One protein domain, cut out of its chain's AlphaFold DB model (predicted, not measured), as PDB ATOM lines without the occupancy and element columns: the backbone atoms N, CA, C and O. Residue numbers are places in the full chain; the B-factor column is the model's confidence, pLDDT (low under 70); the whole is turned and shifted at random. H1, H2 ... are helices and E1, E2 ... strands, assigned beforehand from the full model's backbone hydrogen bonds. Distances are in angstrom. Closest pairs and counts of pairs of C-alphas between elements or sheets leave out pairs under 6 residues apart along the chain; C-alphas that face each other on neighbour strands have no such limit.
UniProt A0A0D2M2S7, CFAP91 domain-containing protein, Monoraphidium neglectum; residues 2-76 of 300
ATOM      1  N   ALA A   2     170.369 170.918 157.095       44.41
ATOM      2  CA  ALA A   2     169.033 170.900 156.496       44.41
ATOM      3  C   ALA A   2     169.153 170.501 155.016       44.41
ATOM      4  O   ALA A   2     170.129 170.857 154.362       44.41
ATOM      5  N   SER A   3     168.209 169.713 154.511       51.66
ATOM      6  CA  SER A   3     168.133 169.367 153.093       51.66
ATOM      7  C   SER A   3     167.840 170.636 152.285       51.66
ATOM      8  O   SER A   3     166.737 171.173 152.406       51.66
ATOM      9  N   ASN A   4     168.809 171.121 151.503       66.38
ATOM     10  CA  ASN A   4     168.627 172.307 150.661       66.38
ATOM     11  C   ASN A   4     167.545 172.039 149.612       66.38
ATOM     12  O   ASN A   4     167.546 170.996 148.949       66.38
ATOM     13  N   ARG A   5     166.610 172.982 149.475       70.50
ATOM     14  CA  ARG A   5     165.559 172.915 148.455       70.50
ATOM     15  C   ARG A   5     166.146 173.319 147.098       70.50
ATOM     16  O   ARG A   5     167.091 174.112 147.055       70.50
ATOM     17  N   PRO A   6     165.614 172.796 145.978       72.94
ATOM     18  CA  PRO A   6     166.056 173.234 144.661       72.94
ATOM     19  C   PRO A   6     165.867 174.749 144.535       72.94
ATOM     20  O   PRO A   6     164.814 175.280 144.879       72.94
ATOM     21  N   HIS A   7     166.906 175.431 144.053       74.75
ATOM     22  CA  HIS A   7     166.937 176.885 143.890       74.75
ATOM     23  C   HIS A   7     166.720 177.703 145.178       74.75
ATOM     24  O   HIS A   7     166.227 178.824 145.090       74.75
ATOM     25  N   ASP A   8     167.134 177.207 146.353       77.44
ATOM     26  CA  ASP A   8     167.079 177.969 147.623       77.44
ATOM     27  C   ASP A   8     167.682 179.377 147.487       77.44
ATOM     28  O   ASP A   8     167.136 180.356 147.981       77.44
ATOM     29  N   VAL A   9     168.743 179.486 146.682       76.56
ATOM     30  CA  VAL A   9     169.406 180.736 146.284       76.56
ATOM     31  C   VAL A   9     168.445 181.820 145.775       76.56
ATOM     32  O   VAL A   9     168.726 183.005 145.920       76.56
ATOM     33  N   LEU A  10     167.350 181.427 145.121       77.44
ATOM     34  CA  LEU A  10     166.387 182.344 144.508       77.44
ATOM     35  C   LEU A  10     165.254 182.746 145.461       77.44
ATOM     36  O   LEU A  10     164.635 183.785 145.240       77.44
ATOM     37  N   TYR A  11     164.958 181.935 146.482       74.31
ATOM     38  CA  TYR A  11     163.753 182.084 147.306       74.31
ATOM     39  C   TYR A  11     164.036 182.352 148.793       74.31
ATOM     40  O   TYR A  11     163.162 182.885 149.477       74.31
ATOM     41  N   ASP A  12     165.223 182.010 149.302       77.56
ATOM     42  CA  ASP A  12     165.606 182.207 150.701       77.56
ATOM     43  C   ASP A  12     166.494 183.450 150.868       77.56
ATOM     44  O   ASP A  12     167.624 183.524 150.390       77.56
ATOM     45  N   SER A  13     165.980 184.436 151.605       72.81
ATOM     46  CA  SER A  13     166.686 185.681 151.921       72.81
ATOM     47  C   SER A  13     167.832 185.509 152.921       72.81
ATOM     48  O   SER A  13     168.652 186.412 153.077       72.81
ATOM     49  N   THR A  14     167.892 184.369 153.609       74.44
ATOM     50  CA  THR A  14     168.952 184.017 154.564       74.44
ATOM     51  C   THR A  14     169.987 183.058 153.985       74.44
ATOM     52  O   THR A  14     170.941 182.685 154.676       74.44
ATOM     53  N   TYR A  15     169.846 182.703 152.706       75.75
ATOM     54  CA  TYR A  15     170.795 181.855 152.009       75.75
ATOM     55  C   TYR A  15     172.154 182.551 151.888       75.75
ATOM     56  O   TYR A  15     172.290 183.641 151.331       75.75
ATOM     57  N   THR A  16     173.189 181.906 152.419       75.75
ATOM     58  CA  THR A  16     174.557 182.427 152.413       75.75
ATOM     59  C   THR A  16     175.522 181.368 151.911       75.75
ATOM     60  O   THR A  16     175.367 180.174 152.169       75.75
ATOM     61  N   VAL A  17     176.533 181.812 151.165       79.25
ATOM     62  CA  VAL A  17     177.563 180.944 150.598       79.25
ATOM     63  C   VAL A  17     178.927 181.586 150.796       79.25
ATOM     64  O   VAL A  17     179.066 182.806 150.735       79.25
ATOM     65  N   SER A  18     179.937 180.750 151.006       81.94
ATOM     66  CA  SER A  18     181.358 181.100 151.133       81.94
ATOM     67  C   SER A  18     181.908 181.932 149.961       81.94
ATOM     68  O   SER A  18     182.801 182.752 150.160       81.94
ATOM     69  N   GLY A  19     181.392 181.745 148.741       82.81
ATOM     70  CA  GLY A  19     181.807 182.505 147.563       82.81
ATOM     71  C   GLY A  19     181.178 182.032 146.251       82.81
ATOM     72  O   GLY A  19     180.376 181.099 146.220       82.81
ATOM     73  N   ALA A  20     181.592 182.665 145.146       82.44
ATOM     74  CA  ALA A  20     181.036 182.443 143.805       82.44
ATOM     75  C   ALA A  20     181.064 180.970 143.365       82.44
ATOM     76  O   ALA A  20     180.098 180.470 142.797       82.44
ATOM     77  N   ARG A  21     182.155 180.247 143.652       83.00
ATOM     78  CA  ARG A  21     182.300 178.835 143.263       83.00
ATOM     79  C   ARG A  21     181.212 177.956 143.877       83.00
ATOM     80  O   ARG A  21     180.633 177.128 143.181       83.00
ATOM     81  N   ASP A  22     180.946 178.133 145.164       80.00
ATOM     82  CA  ASP A  22     179.955 177.330 145.877       80.00
ATOM     83  C   ASP A  22     178.526 177.792 145.539       80.00
ATOM     84  O   ASP A  22     177.618 176.966 145.483       80.00
ATOM     85  N   PHE A  23     178.336 179.076 145.201       81.25
ATOM     86  CA  PHE A  23     177.070 179.603 144.683       81.25
ATOM     87  C   PHE A  23     176.701 178.941 143.353       81.25
ATOM     88  O   PHE A  23     175.616 178.375 143.226       81.25
ATOM     89  N   TYR A  24     177.632 178.925 142.394       79.44
ATOM     90  CA  TYR A  24     177.388 178.293 141.102       79.44
ATOM     91  C   TYR A  24     177.227 176.784 141.225       79.44
ATOM     92  O   TYR A  24     176.402 176.242 140.516       79.44
ATOM     93  N   LYS A  25     177.910 176.093 142.146       76.69
ATOM     94  CA  LYS A  25     177.656 174.657 142.380       76.69
ATOM     95  C   LYS A  25     176.233 174.363 142.862       76.69
ATOM     96  O   LYS A  25     175.670 173.354 142.461       76.69
ATOM     97  N   GLN A  26     175.665 175.212 143.721       74.50
ATOM     98  CA  GLN A  26     174.296 175.022 144.219       74.50
ATOM     99  C   GLN A  26     173.232 175.474 143.207       74.50
ATOM    100  O   GLN A  26     172.123 174.941 143.189       74.50
ATOM    101  N   GLN A  27     173.565 176.431 142.339       71.38
ATOM    102  CA  GLN A  27     172.668 176.935 141.302       71.38
ATOM    103  C   GLN A  27     172.716 176.107 140.008       71.38
ATOM    104  O   GLN A  27     171.690 175.931 139.349       71.38
ATOM    105  N   ALA A  28     173.887 175.579 139.654       64.50
ATOM    106  CA  ALA A  28     174.135 174.801 138.451       64.50
ATOM    107  C   ALA A  28     173.507 173.413 138.560       64.50
ATOM    108  O   ALA A  28     174.162 172.426 138.880       64.50
ATOM    109  N   HIS A  29     172.235 173.327 138.191       65.56
ATOM    110  CA  HIS A  29     171.621 172.072 137.773       65.56
ATOM    111  C   HIS A  29     171.789 171.906 136.255       65.56
ATOM    112  O   HIS A  29     170.854 171.529 135.553       65.56
ATOM    113  N   PHE A  30     172.976 172.222 135.723       66.50
ATOM    114  CA  PHE A  30     173.300 171.919 134.332       66.50
ATOM    115  C   PHE A  30     173.532 170.415 134.245       66.50
ATOM    116  O   PHE A  30     174.621 169.913 134.519       66.50
ATOM    117  N   GLN A  31     172.473 169.679 133.926       73.38
ATOM    118  CA  GLN A  31     172.611 168.271 133.598       73.38
ATOM    119  C   GLN A  31     173.322 168.193 132.257       73.38
ATOM    120  O   GLN A  31     172.828 168.681 131.246       73.38
ATOM    121  N   VAL A  32     174.514 167.622 132.257       83.94
ATOM    122  CA  VAL A  32     175.258 167.357 131.037       83.94
ATOM    123  C   VAL A  32     174.869 165.964 130.554       83.94
ATOM    124  O   VAL A  32     174.839 165.019 131.339       83.94
ATOM    125  N   GLU A  33     174.540 165.842 129.274       88.56
ATOM    126  CA  GLU A  33     174.175 164.579 128.641       88.56
ATOM    127  C   GLU A  33     175.172 164.254 127.530       88.56
ATOM    128  O   GLU A  33     175.516 165.104 126.703       88.56
ATOM    129  N   LYS A  34     175.629 163.000 127.516       92.25
ATOM    130  CA  LYS A  34     176.422 162.440 126.427       92.25
ATOM    131  C   LYS A  34     175.469 161.998 125.317       92.25
ATOM    132  O   LYS A  34     174.611 161.153 125.555       92.25
ATOM    133  N   VAL A  35     175.620 162.566 124.126       92.06
ATOM    134  CA  VAL A  35     174.796 162.266 122.950       92.06
ATOM    135  C   VAL A  35     175.631 161.476 121.954       92.06
ATOM    136  O   VAL A  35     176.680 161.970 121.542       92.06
ATOM    137  N   PRO A  36     175.205 160.266 121.563       91.94
ATOM    138  CA  PRO A  36     175.928 159.488 120.569       91.94
ATOM    139  C   PRO A  36     175.904 160.178 119.201       91.94
ATOM    140  O   PRO A  36     174.877 160.708 118.772       91.94
ATOM    141  N   GLU A  37     177.031 160.136 118.497       91.81
ATOM    142  CA  GLU A  37     177.123 160.516 117.091       91.81
ATOM    143  C   GLU A  37     176.957 159.262 116.238       91.81
ATOM    144  O   GLU A  37     177.870 158.450 116.139       91.81
ATOM    145  N   TYR A  38     175.792 159.087 115.609       85.31
ATOM    146  CA  TYR A  38     175.467 157.839 114.906       85.31
ATOM    147  C   TYR A  38     176.436 157.494 113.766       85.31
ATOM    148  O   TYR A  38     176.743 156.323 113.575       85.31
ATOM    149  N   GLY A  39     176.968 158.493 113.051       85.19
ATOM    150  CA  GLY A  39     177.968 158.264 111.998       85.19
ATOM    151  C   GLY A  39     179.314 157.753 112.524       85.19
ATOM    152  O   GLY A  39     180.019 157.040 111.819       85.19
ATOM    153  N   ASN A  40     179.637 158.070 113.779       89.88
ATOM    154  CA  ASN A  40     180.888 157.711 114.443       89.88
ATOM    155  C   ASN A  40     180.650 156.749 115.614       89.88
ATOM    156  O   ASN A  40     181.499 156.604 116.477       89.88
ATOM    157  N   PHE A  41     179.501 156.076 115.690       89.00
ATOM    158  CA  PHE A  41     179.060 155.420 116.926       89.00
ATOM    159  C   PHE A  41     180.046 154.374 117.482       89.00
ATOM    160  O   PHE A  41     180.135 154.176 118.692       89.00
ATOM    161  N   PHE A  42     180.814 153.735 116.598       90.38
ATOM    162  CA  PHE A  42     181.825 152.731 116.937       90.38
ATOM    163  C   PHE A  42     183.267 153.218 116.744       90.38
ATOM    164  O   PHE A  42     184.179 152.395 116.654       90.38
ATOM    165  N   SER A  43     183.488 154.524 116.610       90.19
ATOM    166  CA  SER A  43     184.828 155.069 116.429       90.19
ATOM    167  C   SER A  43     185.591 155.148 117.755       90.19
ATOM    168  O   SER A  43     185.062 155.527 118.802       90.19
ATOM    169  N   GLU A  44     186.883 154.835 117.691       89.25
ATOM    170  CA  GLU A  44     187.826 154.979 118.811       89.25
ATOM    171  C   GLU A  44     188.812 156.139 118.585       89.25
ATOM    172  O   GLU A  44     189.696 156.403 119.398       89.25
ATOM    173  N   LEU A  45     188.672 156.850 117.461       90.88
ATOM    174  CA  LEU A  45     189.606 157.885 117.043       90.88
ATOM    175  C   LEU A  45     189.389 159.188 117.832       90.88
ATOM    176  O   LEU A  45     188.258 159.670 117.906       90.88
ATOM    177  N   PRO A  46     190.458 159.849 118.318       91.31
ATOM    178  CA  PRO A  46     190.335 161.116 119.043       91.31
ATOM    179  C   PRO A  46     189.664 162.239 118.239       91.31
ATOM    180  O   PRO A  46     188.970 163.078 118.806       91.31
ATOM    181  N   HIS A  47     189.878 162.268 116.920       94.38
ATOM    182  CA  HIS A  47     189.359 163.312 116.027       94.38
ATOM    183  C   HIS A  47     187.932 163.050 115.529       94.38
ATOM    184  O   HIS A  47     187.285 163.971 115.041       94.38
ATOM    185  N   TYR A  48     187.443 161.818 115.674       91.81
ATOM    186  CA  TYR A  48     186.093 161.409 115.294       91.81
ATOM    187  C   TYR A  48     185.467 160.718 116.502       91.81
ATOM    188  O   TYR A  48     185.498 159.492 116.562       91.81
ATOM    189  N   PRO A  49     184.988 161.461 117.513       93.81
ATOM    190  CA  PRO A  49     184.467 160.866 118.737       93.81
ATOM    191  C   PRO A  49     183.102 160.203 118.509       93.81
ATOM    192  O   PRO A  49     182.250 160.732 117.805       93.81
ATOM    193  N   ALA A  50     182.846 159.084 119.189       93.56
ATOM    194  CA  ALA A  50     181.560 158.382 119.110       93.56
ATOM    195  C   ALA A  50     180.384 159.114 119.777       93.56
ATOM    196  O   ALA A  50     179.227 158.703 119.663       93.56
ATOM    197  N   ALA A  51     180.663 160.173 120.531       93.44
ATOM    198  CA  ALA A  51     179.647 160.954 121.209       93.44
ATOM    199  C   ALA A  51     180.127 162.374 121.483       93.44
ATOM    200  O   ALA A  51     181.282 162.598 121.849       93.44
ATOM    201  N   SER A  52     179.186 163.305 121.416       93.12
ATOM    202  CA  SER A  52     179.352 164.682 121.853       93.12
ATOM    203  C   SER A  52     178.681 164.902 123.208       93.12
ATOM    204  O   SER A  52     177.943 164.062 123.730       93.12
ATOM    205  N   VAL A  53     178.979 166.038 123.830       91.50
ATOM    206  CA  VAL A  53     178.458 166.399 125.145       91.50
ATOM    207  C   VAL A  53     177.611 167.654 124.995       91.50
ATOM    208  O   VAL A  53     178.106 168.679 124.528       91.50
ATOM    209  N   ARG A  54     176.341 167.592 125.406       88.38
ATOM    210  CA  ARG A  54     175.435 168.748 125.410       88.38
ATOM    211  C   ARG A  54     174.939 169.050 126.814       88.38
ATOM    212  O   ARG A  54     174.769 168.153 127.638       88.38
ATOM    213  N   VAL A  55     174.635 170.316 127.076       84.31
ATOM    214  CA  VAL A  55     173.868 170.692 128.266       84.31
ATOM    215  C   VAL A  55     172.404 170.357 127.992       84.31
ATOM    216  O   VAL A  55     171.808 170.858 127.039       84.31
ATOM    217  N   LYS A  56     171.827 169.475 128.802       79.88
ATOM    218  CA  LYS A  56     170.414 169.115 128.747       79.88
ATOM    219  C   LYS A  56     169.590 170.356 129.091       79.88
ATOM    220  O   LYS A  56     169.773 170.947 130.154       79.88
ATOM    221  N   GLY A  57     168.678 170.743 128.199       69.88
ATOM    222  CA  GLY A  57     167.800 171.915 128.337       69.88
ATOM    223  C   GLY A  57     166.691 171.748 129.384       69.88
ATOM    224  O   GLY A  57     165.531 172.000 129.090       69.88
ATOM    225  N   GLY A  58     167.033 171.273 130.582       68.62
ATOM    226  CA  GLY A  58     166.115 171.048 131.704       68.62
ATOM    227  C   GLY A  58     166.146 172.165 132.743       68.62
ATOM    228  O   GLY A  58     165.870 171.921 133.916       68.62
ATOM    229  N   ASP A  59     166.551 173.364 132.341       68.25
ATOM    230  CA  ASP A  59     166.632 174.510 133.229       68.25
ATOM    231  C   ASP A  59     165.221 175.025 133.534       68.25
ATOM    232  O   ASP A  59     164.591 175.694 132.719       68.25
ATOM    233  N   GLN A  60     164.706 174.663 134.711       72.38
ATOM    234  CA  GLN A  60     163.351 175.007 135.159       72.38
ATOM    235  C   GLN A  60     163.194 176.500 135.488       72.38
ATOM    236  O   GLN A  60     162.094 176.969 135.778       72.38
ATOM    237  N   VAL A  61     164.295 177.255 135.479       74.31
ATOM    238  CA  VAL A  61     164.306 178.669 135.832       74.31
ATOM    239  C   VAL A  61     164.210 179.507 134.548       74.31
ATOM    240  O   VAL A  61     165.049 179.367 133.657       74.31
ATOM    241  N   PRO A  62     163.235 180.422 134.427       80.81
ATOM    242  CA  PRO A  62     163.118 181.293 133.260       80.81
ATOM    243  C   PRO A  62     164.365 182.157 133.019       80.81
ATOM    244  O   PRO A  62     165.049 182.564 133.961       80.81
ATOM    245  N   MET A  63     164.633 182.506 131.755       77.38
ATOM    246  CA  MET A  63     165.818 183.289 131.363       77.38
ATOM    247  C   MET A  63     165.899 184.688 131.989       77.38
ATOM    248  O   MET A  63     166.991 185.225 132.137       77.38
ATOM    249  N   PHE A  64     164.762 185.291 132.344       82.88
ATOM    250  CA  PHE A  64     164.724 186.640 132.918       82.88
ATOM    251  C   PHE A  64     165.146 186.684 134.396       82.88
ATOM    252  O   PHE A  64     165.399 187.765 134.928       82.88
ATOM    253  N   VAL A  65     165.200 185.535 135.082       83.00
ATOM    254  CA  VAL A  65     165.605 185.475 136.489       83.00
ATOM    255  C   VAL A  65     167.117 185.638 136.569       83.00
ATOM    256  O   VAL A  65     167.867 184.851 135.992       83.00
ATOM    257  N   ASN A  66     167.576 186.660 137.291       78.75
ATOM    258  CA  ASN A  66     169.000 186.933 137.417       78.75
ATOM    259  C   ASN A  66     169.698 185.832 138.236       78.75
ATOM    260  O   ASN A  66     169.289 185.512 139.351       78.75
ATOM    261  N   ARG A  67     170.767 185.266 137.668       77.25
ATOM    262  CA  ARG A  67     171.570 184.187 138.261       77.25
ATOM    263  C   ARG A  67     172.999 184.603 138.589       77.25
ATOM    264  O   ARG A  67     173.839 183.757 138.863       77.25
ATOM    265  N   GLY A  68     173.300 185.893 138.523       79.75
ATOM    266  CA  GLY A  68     174.612 186.409 138.880       79.75
ATOM    267  C   GLY A  68     174.899 186.173 140.358       79.75
ATOM    268  O   GLY A  68     174.036 186.396 141.211       79.75
ATOM    269  N   PHE A  69     176.125 185.752 140.670       79.69
ATOM    270  CA  PHE A  69     176.607 185.810 142.041       79.69
ATOM    271  C   PHE A  69     176.744 187.278 142.443       79.69
ATOM    272  O   PHE A  69     177.604 187.993 141.930       79.69
ATOM    273  N   HIS A  70     175.900 187.720 143.368       74.75
ATOM    274  CA  HIS A  70     176.022 189.036 143.974       74.75
ATOM    275  C   HIS A  70     176.724 188.859 145.307       74.75
ATOM    276  O   HIS A  70     176.149 188.362 146.274       74.75
ATOM    277  N   GLN A  71     177.997 189.243 145.357       71.81
ATOM    278  CA  GLN A  71     178.702 189.280 146.623       71.81
ATOM    279  C   GLN A  71     178.050 190.363 147.483       71.81
ATOM    280  O   GLN A  71     178.166 191.550 147.183       71.81
ATOM    281  N   HIS A  72     177.359 189.965 148.552       66.31
ATOM    282  CA  HIS A  72     176.906 190.909 149.566       66.31
ATOM    283  C   HIS A  72     178.138 191.489 150.266       66.31
ATOM    284  O   HIS A  72     178.642 190.954 151.252       66.31
ATOM    285  N   THR A  73     178.661 192.591 149.735       60.16
ATOM    286  CA  THR A  73     179.670 193.400 150.410       60.16
ATOM    287  C   THR A  73     178.957 194.235 151.461       60.16
ATOM    288  O   THR A  73     178.732 195.428 151.277       60.16
ATOM    289  N   SER A  74     178.546 193.603 152.558       61.72
ATOM    290  CA  SER A  74     178.012 194.331 153.703       61.72
ATOM    291  C   SER A  74     179.107 195.278 154.195       61.72
ATOM    292  O   SER A  74     180.137 194.835 154.735       61.72
ATOM    293  N   THR A  75     178.917 196.580 153.974       65.19
ATOM    294  CA  THR A  75     179.832 197.619 154.455       65.19
ATOM    295  C   THR A  75     180.018 197.436 155.958       65.19
ATOM    296  O   THR A  75     179.088 197.020 156.650       65.19
ATOM    297  N   HIS A  76     181.206 197.725 156.496       62.88
ATOM    298  CA  HIS A  76     181.483 197.572 157.931       62.88
ATOM    299  C   HIS A  76     180.380 198.206 158.804       62.88
ATOM    300  O   HIS A  76     179.923 197.597 159.762       62.88
TER     301      HIS A  76
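This is residues 2 to 76 of the 300 residues of the protein "CFAP91 domain-containing protein" of Monoraphidium neglectum (UniProt A0A0D2M2S7). With little regular structure, the domain is a rod: the slender hairpin E1 and E2 runs away from two short helices, H1 and H2, with loop 37 to 50 at its far end, and tail 56 to 76 leads back past the helices. The 75 printed residues hold H1, H2, E1, E2 in that order; the class is mixed, with only 22 residues in named elements. It is extended, with a radius of gyration of the C-alphas of 18.4 A and spans of 59 by 28 by 24 A.

H1, residues 8 to 11, only just touches H2, residues 20 to 27, with 3 pairs of C-alphas within 8 A, the closest those of Val 9 and Gln 27, 7.1 A. In H2 every O i to N i+4 pair is within hydrogen-bond range; H1 is too short for one. E1, residues 32 to 36, and E2, residues 51 to 55, form an antiparallel hairpin at 150 degrees, with N 33 and O 54 2.8 A apart. H2 and E2 are apart.

H1 begins at C-alpha 8 (167.079, 177.969, 147.623). H2 measures 10.3 A, E1 13.1 A and E2 13.3 A, ending at C-alpha 55 (173.868, 170.692, 128.266).

The C-alphas farthest apart, of Phe 42 and His 76, are 60.8 A apart. The printed part has no cut; link E1 to E2 is long. Residues 2 to 4, 28 to 30, 57 to 59 and 72 to 76 have pLDDT under 70.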